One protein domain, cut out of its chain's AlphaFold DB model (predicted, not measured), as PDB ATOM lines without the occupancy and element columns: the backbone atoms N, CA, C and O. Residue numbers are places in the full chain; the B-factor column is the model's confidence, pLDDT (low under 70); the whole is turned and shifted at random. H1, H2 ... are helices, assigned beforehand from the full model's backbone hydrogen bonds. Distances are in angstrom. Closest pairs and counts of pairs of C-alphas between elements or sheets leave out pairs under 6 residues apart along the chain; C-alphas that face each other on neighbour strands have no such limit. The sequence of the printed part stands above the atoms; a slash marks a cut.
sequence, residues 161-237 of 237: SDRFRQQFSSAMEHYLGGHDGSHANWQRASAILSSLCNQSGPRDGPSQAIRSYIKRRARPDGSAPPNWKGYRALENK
ATOM      1  N   SER A 161     153.599 160.690 106.528       91.00
ATOM      2  CA  SER A 161     153.174 159.467 105.833       91.00
ATOM      3  C   SER A 161     151.649 159.314 105.820       91.00
ATOM      4  O   SER A 161     150.952 159.845 106.692       91.00
ATOM      5  N   ASP A 162     151.120 158.517 104.885       91.75
ATOM      6  CA  ASP A 162     149.695 158.144 104.875       91.75
ATOM      7  C   ASP A 162     149.267 157.513 106.200       91.75
ATOM      8  O   ASP A 162     148.230 157.864 106.760       91.75
ATOM      9  N   ARG A 163     150.113 156.638 106.756       93.81
ATOM     10  CA  ARG A 163     149.871 156.005 108.055       93.81
ATOM     11  C   ARG A 163     149.741 157.039 109.172       93.81
ATOM     12  O   ARG A 163     148.831 156.925 109.991       93.81
ATOM     13  N   PHE A 164     150.620 158.045 109.208       94.12
ATOM     14  CA  PHE A 164     150.527 159.124 110.192       94.12
ATOM     15  C   PHE A 164     149.210 159.888 110.029       94.12
ATOM     16  O   PHE A 164     148.487 160.082 111.006       94.12
ATOM     17  N   ARG A 165     148.860 160.286 108.796       94.06
ATOM     18  CA  ARG A 165     147.608 161.006 108.509       94.06
ATOM     19  C   ARG A 165     146.371 160.207 108.920       94.06
ATOM     20  O   ARG A 165     145.465 160.781 109.514       94.06
ATOM     21  N   GLN A 166     146.348 158.898 108.670       95.81
ATOM     22  CA  GLN A 166     145.251 158.012 109.079       95.81
ATOM     23  C   GLN A 166     145.122 157.921 110.604       95.81
ATOM     24  O   GLN A 166     144.025 158.055 111.146       95.81
ATOM     25  N   GLN A 167     146.239 157.752 111.319       96.44
ATOM     26  CA  GLN A 167     146.242 157.748 112.785       96.44
ATOM     27  C   GLN A 167     145.778 159.094 113.353       96.44
ATOM     28  O   GLN A 167     144.992 159.129 114.300       96.44
ATOM     29  N   PHE A 168     146.229 160.201 112.759       96.75
ATOM     30  CA  PHE A 168     145.796 161.538 113.141       96.75
ATOM     31  C   PHE A 168     144.298 161.744 112.875       96.75
ATOM     32  O   PHE A 168     143.598 162.231 113.756       96.75
ATOM     33  N   SER A 169     143.781 161.297 111.725       97.62
ATOM     34  CA  SER A 169     142.345 161.334 111.411       97.62
ATOM     35  C   SER A 169     141.520 160.582 112.456       97.62
ATOM     36  O   SER A 169     140.562 161.132 112.990       97.62
ATOM     37  N   SER A 170     141.953 159.380 112.848       98.06
ATOM     38  CA  SER A 170     141.304 158.612 113.919       98.06
ATOM     39  C   SER A 170     141.331 159.348 115.267       98.06
ATOM     40  O   SER A 170     140.346 159.351 116.007       98.06
ATOM     41  N   ALA A 171     142.432 160.034 115.593       97.88
ATOM     42  CA  ALA A 171     142.486 160.875 116.787       97.88
ATOM     43  C   ALA A 171     141.487 162.040 116.718       97.88
ATOM     44  O   ALA A 171     140.844 162.353 117.721       97.88
ATOM     45  N   MET A 172     141.341 162.657 115.544       98.25
ATOM     46  CA  MET A 172     140.400 163.750 115.311       98.25
ATOM     47  C   MET A 172     138.946 163.288 115.387       98.25
ATOM     48  O   MET A 172     138.142 163.979 116.002       98.25
ATOM     49  N   GLU A 173     138.608 162.107 114.871       98.19
ATOM     50  CA  GLU A 173     137.272 161.513 115.024       98.19
ATOM     51  C   GLU A 173     136.893 161.357 116.502       98.19
ATOM     52  O   GLU A 173     135.810 161.775 116.913       98.19
ATOM     53  N   HIS A 174     137.812 160.844 117.326       98.44
ATOM     54  CA  HIS A 174     137.600 160.724 118.768       98.44
ATOM     55  C   HIS A 174     137.576 162.074 119.494       98.44
ATOM     56  O   HIS A 174     136.826 162.241 120.453       98.44
ATOM     57  N   TYR A 175     138.396 163.037 119.080       98.38
ATOM     58  CA  TYR A 175     138.420 164.367 119.687       98.38
ATOM     59  C   TYR A 175     137.134 165.146 119.387       98.38
ATOM     60  O   TYR A 175     136.537 165.718 120.302       98.38
ATOM     61  N   LEU A 176     136.701 165.146 118.125       98.12
ATOM     62  CA  LEU A 176     135.504 165.844 117.677       98.12
ATOM     63  C   LEU A 176     134.253 165.129 118.176       98.12
ATOM     64  O   LEU A 176     133.413 165.777 118.780       98.12
ATOM     65  N   GLY A 177     134.147 163.808 118.022       97.00
ATOM     66  CA  GLY A 177     132.985 163.056 118.497       97.00
ATOM     67  C   GLY A 177     131.727 163.250 117.650       97.00
ATOM     68  O   GLY A 177     130.624 163.258 118.190       97.00
ATOM     69  N   GLY A 178     131.887 163.441 116.339       93.62
ATOM     70  CA  GLY A 178     130.791 163.733 115.412       93.62
ATOM     71  C   GLY A 178     130.502 165.230 115.260       93.62
ATOM     72  O   GLY A 178     131.301 166.083 115.642       93.62
ATOM     73  N   HIS A 179     129.362 165.561 114.649       91.19
ATOM     74  CA  HIS A 179     128.965 166.955 114.392       91.19
ATOM     75  C   HIS A 179     128.514 167.715 115.645       91.19
ATOM     76  O   HIS A 179     128.574 168.942 115.650       91.19
ATOM     77  N   ASP A 180     128.075 166.999 116.676       93.12
ATOM     78  CA  ASP A 180     127.531 167.538 117.924       93.12
ATOM     79  C   ASP A 180     128.388 167.200 119.154       93.12
ATOM     80  O   ASP A 180     128.072 167.629 120.258       93.12
ATOM     81  N   GLY A 181     129.481 166.452 118.978       95.88
ATOM     82  CA  GLY A 181     130.367 166.034 120.063       95.88
ATOM     83  C   GLY A 181     129.877 164.856 120.901       95.88
ATOM     84  O   GLY A 181     130.579 164.464 121.834       95.88
ATOM     85  N   SER A 182     128.726 164.267 120.569       95.12
ATOM     86  CA  SER A 182     128.087 163.193 121.345       95.12
ATOM     87  C   SER A 182     128.951 161.937 121.504       95.12
ATOM     88  O   SER A 182     128.856 161.246 122.515       95.12
ATOM     89  N   HIS A 183     129.839 161.663 120.545       96.25
ATOM     90  CA  HIS A 183     130.698 160.475 120.528       96.25
ATOM     91  C   HIS A 183     132.152 160.781 120.926       96.25
ATOM     92  O   HIS A 183     133.065 160.013 120.612       96.25
ATOM     93  N   ALA A 184     132.406 161.926 121.568       97.69
ATOM     94  CA  ALA A 184     133.765 162.357 121.871       97.69
ATOM     95  C   ALA A 184     134.428 161.447 122.915       97.69
ATOM     96  O   ALA A 184     133.936 161.261 124.026       97.69
ATOM     97  N   ASN A 185     135.609 160.932 122.578       97.94
ATOM     98  CA  ASN A 185     136.456 160.132 123.453       97.94
ATOM     99  C   ASN A 185     137.844 160.779 123.575       97.94
ATOM    100  O   ASN A 185     138.812 160.405 122.906       97.94
ATOM    101  N   TRP A 186     137.943 161.778 124.451       98.00
ATOM    102  CA  TRP A 186     139.170 162.560 124.633       98.00
ATOM    103  C   TRP A 186     140.333 161.759 125.221       98.00
ATOM    104  O   TRP A 186     141.485 162.048 124.896       98.00
ATOM    105  N   GLN A 187     140.060 160.719 126.011       97.44
ATOM    106  CA  GLN A 187     141.095 159.807 126.504       97.44
ATOM    107  C   GLN A 187     141.760 159.070 125.335       97.44
ATOM    108  O   GLN A 187     142.987 159.061 125.218       97.44
ATOM    109  N   ARG A 188     140.950 158.511 124.424       97.75
ATOM    110  CA  ARG A 188     141.450 157.813 123.236       97.75
ATOM    111  C   ARG A 188     142.170 158.761 122.284       97.75
ATOM    112  O   ARG A 188     143.275 158.438 121.849       97.75
ATOM    113  N   ALA A 189     141.598 159.937 122.023       97.88
ATOM    114  CA  ALA A 189     142.246 160.969 121.219       97.88
ATOM    115  C   ALA A 189     143.613 161.358 121.808       97.88
ATOM    116  O   ALA A 189     144.624 161.321 121.113       97.88
ATOM    117  N   SER A 190     143.676 161.647 123.112       96.44
ATOM    118  CA  SER A 190     144.914 162.015 123.811       96.44
ATOM    119  C   SER A 190     145.976 160.912 123.754       96.44
ATOM    120  O   SER A 190     147.159 161.211 123.566       96.44
ATOM    121  N   ALA A 191     145.575 159.641 123.861       96.44
ATOM    122  CA  ALA A 191     146.484 158.504 123.742       96.44
ATOM    123  C   ALA A 191     147.107 158.412 122.337       96.44
ATOM    124  O   ALA A 191     148.330 158.308 122.217       96.44
ATOM    125  N   ILE A 192     146.292 158.519 121.278       96.69
ATOM    126  CA  ILE A 192     146.779 158.491 119.890       96.69
ATOM    127  C   ILE A 192     147.682 159.701 119.620       96.69
ATOM    128  O   ILE A 192     148.802 159.530 119.148       96.69
ATOM    129  N   LEU A 193     147.255 160.912 119.993       95.06
ATOM    130  CA  LEU A 193     148.042 162.138 119.818       95.06
ATOM    131  C   LEU A 193     149.375 162.087 120.572       95.06
ATOM    132  O   LEU A 193     150.388 162.571 120.072       95.06
ATOM    133  N   SER A 194     149.396 161.497 121.768       93.56
ATOM    134  CA  SER A 194     150.634 161.309 122.531       93.56
ATOM    135  C   SER A 194     151.572 160.326 121.834       93.56
ATOM    136  O   SER A 194     152.769 160.588 121.773       93.56
ATOM    137  N   SER A 195     151.038 159.245 121.255       93.19
ATOM    138  CA  SER A 195     151.825 158.328 120.427       93.19
ATOM    139  C   SER A 195     152.408 159.042 119.205       93.19
ATOM    140  O   SER A 195     153.612 158.948 118.990       93.19
ATOM    141  N   LEU A 196     151.606 159.821 118.469       92.44
ATOM    142  CA  LEU A 196     152.060 160.588 117.301       92.44
ATOM    143  C   LEU A 196     153.151 161.604 117.654       92.44
ATOM    144  O   LEU A 196     154.145 161.703 116.946       92.44
ATOM    145  N   CYS A 197     153.016 162.309 118.782       87.44
ATOM    146  CA  CYS A 197     154.034 163.255 119.252       87.44
ATOM    147  C   CYS A 197     155.372 162.587 119.617       87.44
ATOM    148  O   CYS A 197     156.390 163.273 119.644       87.44
ATOM    149  N   ASN A 198     155.358 161.292 119.946       85.62
ATOM    150  CA  ASN A 198     156.543 160.535 120.352       85.62
ATOM    151  C   ASN A 198     157.203 159.781 119.185       85.62
ATOM    152  O   ASN A 198     158.284 159.224 119.369       85.62
ATOM    153  N   GLN A 199     156.565 159.715 118.013       82.69
ATOM    154  CA  GLN A 199     157.157 159.085 116.834       82.69
ATOM    155  C   GLN A 199     158.358 159.906 116.337       82.69
ATOM    156  O   GLN A 199     158.345 161.137 116.372       82.69
ATOM    157  N   SER A 200     159.394 159.218 115.853       55.06
ATOM    158  CA  SER A 200     160.544 159.846 115.197       55.06
ATOM    159  C   SER A 200     160.076 160.589 113.944       55.06
ATOM    160  O   SER A 200     159.651 159.963 112.976       55.06
ATOM    161  N   GLY A 201     160.126 161.921 113.961       61.12
ATOM    162  CA  GLY A 201     159.662 162.749 112.850       61.12
ATOM    163  C   GLY A 201     159.711 164.250 113.154       61.12
ATOM    164  O   GLY A 201     160.090 164.653 114.260       61.12
ATOM    165  N   PRO A 202     159.351 165.100 112.176       60.72
ATOM    166  CA  PRO A 202     159.202 166.531 112.407       60.72
ATOM    167  C   PRO A 202     158.156 166.781 113.500       60.72
ATOM    168  O   PRO A 202     157.157 166.071 113.602       60.72
ATOM    169  N   ARG A 203     158.394 167.794 114.343       76.88
ATOM    170  CA  ARG A 203     157.456 168.162 115.413       76.88
ATOM    171  C   ARG A 203     156.095 168.506 114.805       76.88
ATOM    172  O   ARG A 203     155.961 169.546 114.171       76.88
ATOM    173  N   ASP A 204     155.098 167.659 115.050       90.75
ATOM    174  CA  ASP A 204     153.744 167.874 114.545       90.75
ATOM    175  C   ASP A 204     152.995 168.922 115.378       90.75
ATOM    176  O   ASP A 204     152.531 168.651 116.492       90.75
ATOM    177  N   GLY A 205     152.885 170.132 114.835       93.31
ATOM    178  CA  GLY A 205     152.203 171.246 115.484       93.31
ATOM    179  C   GLY A 205     150.715 170.976 115.767       93.31
ATOM    180  O   GLY A 205     150.295 171.152 116.916       93.31
ATOM    181  N   PRO A 206     149.913 170.471 114.805       95.69
ATOM    182  CA  PRO A 206     148.512 170.129 115.038       95.69
ATOM    183  C   PRO A 206     148.291 169.133 116.178       95.69
ATOM    184  O   PRO A 206     147.479 169.406 117.064       95.69
ATOM    185  N   SER A 207     149.054 168.032 116.243       95.19
ATOM    186  CA  SER A 207     148.932 167.080 117.356       95.19
ATOM    187  C   SER A 207     149.189 167.739 118.707       95.19
ATOM    188  O   SER A 207     148.453 167.503 119.669       95.19
ATOM    189  N   GLN A 208     150.195 168.612 118.786       94.56
ATOM    190  CA  GLN A 208     150.505 169.352 120.008       94.56
ATOM    191  C   GLN A 208     149.404 170.355 120.365       94.56
ATOM    192  O   GLN A 208     149.050 170.475 121.542       94.56
ATOM    193  N   ALA A 209     148.837 171.050 119.379       94.94
ATOM    194  CA  ALA A 209     147.789 172.047 119.578       94.94
ATOM    195  C   ALA A 209     146.496 171.425 120.129       94.94
ATOM    196  O   ALA A 209     145.908 171.955 121.082       94.94
ATOM    197  N   ILE A 210     146.075 170.278 119.582       96.31
ATOM    198  CA  ILE A 210     144.894 169.547 120.060       96.31
ATOM    199  C   ILE A 210     145.165 168.934 121.436       96.31
ATOM    200  O   ILE A 210     144.398 169.156 122.374       96.31
ATOM    201  N   ARG A 211     146.309 168.267 121.624       94.88
ATOM    202  CA  ARG A 211     146.692 167.679 122.919       94.88
ATOM    203  C   ARG A 211     146.774 168.724 124.036       94.88
ATOM    204  O   ARG A 211     146.290 168.489 125.141       94.88
ATOM    205  N   SER A 212     147.336 169.900 123.754       94.69
ATOM    206  CA  SER A 212     147.430 171.011 124.716       94.69
ATOM    207  C   SER A 212     146.067 171.599 125.081       94.69
ATOM    208  O   SER A 212     145.890 172.165 126.162       94.69
ATOM    209  N   TYR A 213     145.091 171.501 124.182       95.75
ATOM    210  CA  TYR A 213     143.722 171.912 124.459       95.75
ATOM    211  C   TYR A 213     142.969 170.880 125.286       95.75
ATOM    212  O   TYR A 213     142.416 171.257 126.317       95.75
ATOM    213  N   ILE A 214     143.046 169.596 124.913       96.38
ATOM    214  CA  ILE A 214     142.497 168.491 125.712       96.38
ATOM    215  C   ILE A 214     143.040 168.583 127.141       96.38
ATOM    216  O   ILE A 214     142.262 168.666 128.081       96.38
ATOM    217  N   LYS A 215     144.362 168.712 127.321       94.69
ATOM    218  CA  LYS A 215     144.983 168.820 128.652       94.69
ATOM    219  C   LYS A 215     144.443 169.982 129.503       94.69
ATOM    220  O   LYS A 215     144.408 169.865 130.721       94.69
ATOM    221  N   ARG A 216     144.050 171.103 128.889       95.00
ATOM    222  CA  ARG A 216     143.513 172.277 129.606       95.00
ATOM    223  C   ARG A 216     142.023 172.195 129.904       95.00
ATOM    224  O   ARG A 216     141.573 172.846 130.837       95.00
ATOM    225  N   ARG A 217     141.255 171.518 129.050       96.06
ATOM    226  CA  ARG A 217     139.784 171.564 129.067       96.06
ATOM    227  C   ARG A 217     139.143 170.243 129.489       96.06
ATOM    228  O   ARG A 217     137.942 170.231 129.734       96.06
ATOM    229  N   ALA A 218     139.911 169.155 129.541       96.19
ATOM    230  CA  ALA A 218     139.424 167.857 129.975       96.19
ATOM    231  C   ALA A 218     138.973 167.915 131.435       96.19
ATOM    232  O   ALA A 218     139.519 168.661 132.252       96.19
ATOM    233  N   ARG A 219     137.986 167.089 131.760       96.25
ATOM    234  CA  ARG A 219     137.575 166.828 133.139       96.25
ATOM    235  C   ARG A 219     138.673 166.043 133.881       96.25
ATOM    236  O   ARG A 219     139.561 165.490 133.232       96.25
ATOM    237  N   PRO A 220     138.625 165.950 135.224       94.88
ATOM    238  CA  PRO A 220     139.613 165.183 135.994       94.88
ATOM    239  C   PRO A 220     139.740 163.710 135.575       94.88
ATOM    240  O   PRO A 220     140.813 163.130 135.696       94.88
ATOM    241  N   ASP A 221     138.668 163.121 135.043       93.19
ATOM    242  CA  ASP A 221     138.645 161.759 134.495       93.19
ATOM    243  C   ASP A 221     139.218 161.657 133.063       93.19
ATOM    244  O   ASP A 221     139.319 160.565 132.511       93.19
ATOM    245  N   GLY A 222     139.609 162.771 132.438       92.94
ATOM    246  CA  GLY A 222     140.120 162.830 131.067       92.94
ATOM    247  C   GLY A 222     139.042 162.883 129.979       92.94
ATOM    248  O   GLY A 222     139.385 162.889 128.794       92.94
ATOM    249  N   SER A 223     137.758 162.925 130.346       95.62
ATOM    250  CA  SER A 223     136.647 163.048 129.398       95.62
ATOM    251  C   SER A 223     136.455 164.486 128.894       95.62
ATOM    252  O   SER A 223     136.970 165.456 129.471       95.62
ATOM    253  N   ALA A 224     135.723 164.624 127.785       96.19
ATOM    254  CA  ALA A 224     135.336 165.922 127.243       96.19
ATOM    255  C   ALA A 224     134.429 166.683 128.234       96.19
ATOM    256  O   ALA A 224     133.679 166.064 128.999       96.19
ATOM    257  N   PRO A 225     134.466 168.027 128.250       95.31
ATOM    258  CA  PRO A 225     133.547 168.807 129.066       95.31
ATOM    259  C   PRO A 225     132.091 168.599 128.598       95.31
ATOM    260  O   PRO A 225     131.859 168.362 127.413       95.31
ATOM    261  N   PRO A 226     131.090 168.731 129.489       92.12
ATOM    262  CA  PRO A 226     129.691 168.411 129.175       92.12
ATOM    263  C   PRO A 226     129.078 169.308 128.088       92.12
ATOM    264  O   PRO A 226     128.060 168.965 127.502       92.12
ATOM    265  N   ASN A 227     129.686 170.464 127.813       92.81
ATOM    266  CA  ASN A 227     129.275 171.397 126.769       92.81
ATOM    267  C   ASN A 227     130.085 171.249 125.468       92.81
ATOM    268  O   ASN A 227     130.065 172.165 124.642       92.81
ATOM    269  N   TRP A 228     130.840 170.161 125.298       96.44
ATOM    270  CA  TRP A 228     131.573 169.892 124.067       96.44
ATOM    271  C   TRP A 228     130.605 169.640 122.910       96.44
ATOM    272  O   TRP A 228     129.786 168.734 122.975       96.44
ATOM    273  N   LYS A 229     130.713 170.447 121.850       95.56
ATOM    274  CA  LYS A 229     129.824 170.396 120.674       95.56
ATOM    275  C   LYS A 229     130.501 169.814 119.431       95.56
ATOM    276  O   LYS A 229     130.042 170.036 118.318       95.56
ATOM    277  N   GLY A 230     131.659 169.177 119.604       96.00
ATOM    278  CA  GLY A 230     132.498 168.728 118.492       96.00
ATOM    279  C   GLY A 230     133.265 169.839 117.782       96.00
ATOM    280  O   GLY A 230     133.696 169.662 116.648       96.00
ATOM    281  N   TYR A 231     133.439 170.991 118.428       96.00
ATOM    282  CA  TYR A 231     134.282 172.088 117.959       96.00
ATOM    283  C   TYR A 231     134.655 173.014 119.116       96.00
ATOM    284  O   TYR A 231     133.995 173.030 120.160       96.00
ATOM    285  N   ARG A 232     135.694 173.831 118.922       94.12
ATOM    286  CA  ARG A 232     136.115 174.856 119.892       94.12
ATOM    287  C   ARG A 232     136.093 176.260 119.300       94.12
ATOM    288  O   ARG A 232     136.201 176.431 118.094       94.12
ATOM    289  N   ALA A 233     136.011 177.282 120.144       91.94
ATOM    290  CA  ALA A 233     136.304 178.639 119.697       91.94
ATOM    291  C   ALA A 233     137.819 178.802 119.526       91.94
ATOM    292  O   ALA A 233     138.584 178.419 120.417       91.94
ATOM    293  N   LEU A 234     138.253 179.374 118.403       87.75
ATOM    294  CA  LEU A 234     139.652 179.735 118.227       87.75
ATOM    295  C   LEU A 234     139.913 181.057 118.957       87.75
ATOM    296  O   LEU A 234     139.434 182.117 118.552       87.75
ATOM    297  N   GLU A 235     140.633 180.983 120.075       74.44
ATOM    298  CA  GLU A 235     141.014 182.159 120.856       74.44
ATOM    299  C   GLU A 235     142.017 183.001 120.042       74.44
ATOM    300  O   GLU A 235     143.002 182.478 119.515       74.44
ATOM    301  N   ASN A 236     141.770 184.308 119.912       58.44
ATOM    302  CA  ASN A 236     142.748 185.216 119.315       58.44
ATOM    303  C   ASN A 236     143.960 185.303 120.253       58.44
ATOM    304  O   ASN A 236     143.797 185.606 121.436       58.44
ATOM    305  N   LYS A 237     145.159 185.088 119.718       46.81
ATOM    306  CA  LYS A 237     146.373 185.675 120.280       46.81
ATOM    307  C   LYS A 237     146.841 186.771 119.348       46.81
ATOM    308  O   LYS A 237     146.867 186.492 118.128       46.81
TER     309      LYS A 237
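AT A GLANCE: This is residues 161 to 237 of the 237 residues of the protein "Hypothetical protein" of Hemiselmis andersenii (UniProt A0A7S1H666). Three helices of similar length run up, down and up again side by side as a small bundle, with H2 packed on both H1 and H3 and the side between H1 and H3 only loosely closed; the three centres make a triangle. A long tail, residues 218 to 237, loops across the end where H1 ends, H2 begins and H3 ends, and its last residues, 233 to 237, trail away from the helices. The printed part has 77 residues, with three named helices in the order H1, H2, H3 and no named strand; its class is all helix, with 41 residues in the helices. The whole is compact, with a radius of gyration of the C-alphas of 12.3 A, and spans 35 by 28 by 22 A.

IN THESE COORDINATES: H1 comprises residues 162 to 176 and measures 20.6 A from first to last C-alpha, beginning with C-alpha 162 at (149.695, 158.144, 104.875). H2 comprises residues 186 to 198 and measures 18.0 A, with C-alpha 186 at (139.170, 162.560, 124.633). H3 comprises residues 205 to 217 and measures 18.4 A, ending with C-alpha 217 at (139.784, 171.564, 129.067). Residues 218 to 237 hold no named element.

HOW THE PARTS SIT: H1 and H2 touch, with 19 pairs of C-alphas within 8 A. Their closest C-alphas are those of Ala 171 and Ala 189, 4.4 A apart. They form a helical hairpin, running opposite ways at a shallow tilt of 29 degrees. H2 and H3 touch, with 11 pairs of C-alphas within 8 A; the closest C-alphas are those of Leu 193 and Ser 207, 5.6 A apart. These two also form a helical hairpin, running opposite ways at a tilt of 38 degrees, only just steep. H1 and H3 are close but not clearly touching: their closest C-alphas, those of Phe 168 and Ser 207, are 7.6 A apart. H1 and H3 run the same way at a shallow tilt of 23 degrees. In H1, H2 and H3 every O i to N i+4 pair is within hydrogen-bond range.

THE WHOLE: The two C-alphas farthest apart are those of Ser 200 and Asn 227, 35.3 A. The printed part has no cut and ends at Lys 237, the chain's last residue. The links H1 to H2, of 9 residues, and H2 to H3, of 6 residues, are short but not tight. The C-alphas of residues 218 to 237 lie 10 to 20 A from the mean of the C-alphas. The mean pLDDT of the printed part is 91.8, and the model's confidence is under 70 at residues 200 to 202 and 236 to 237.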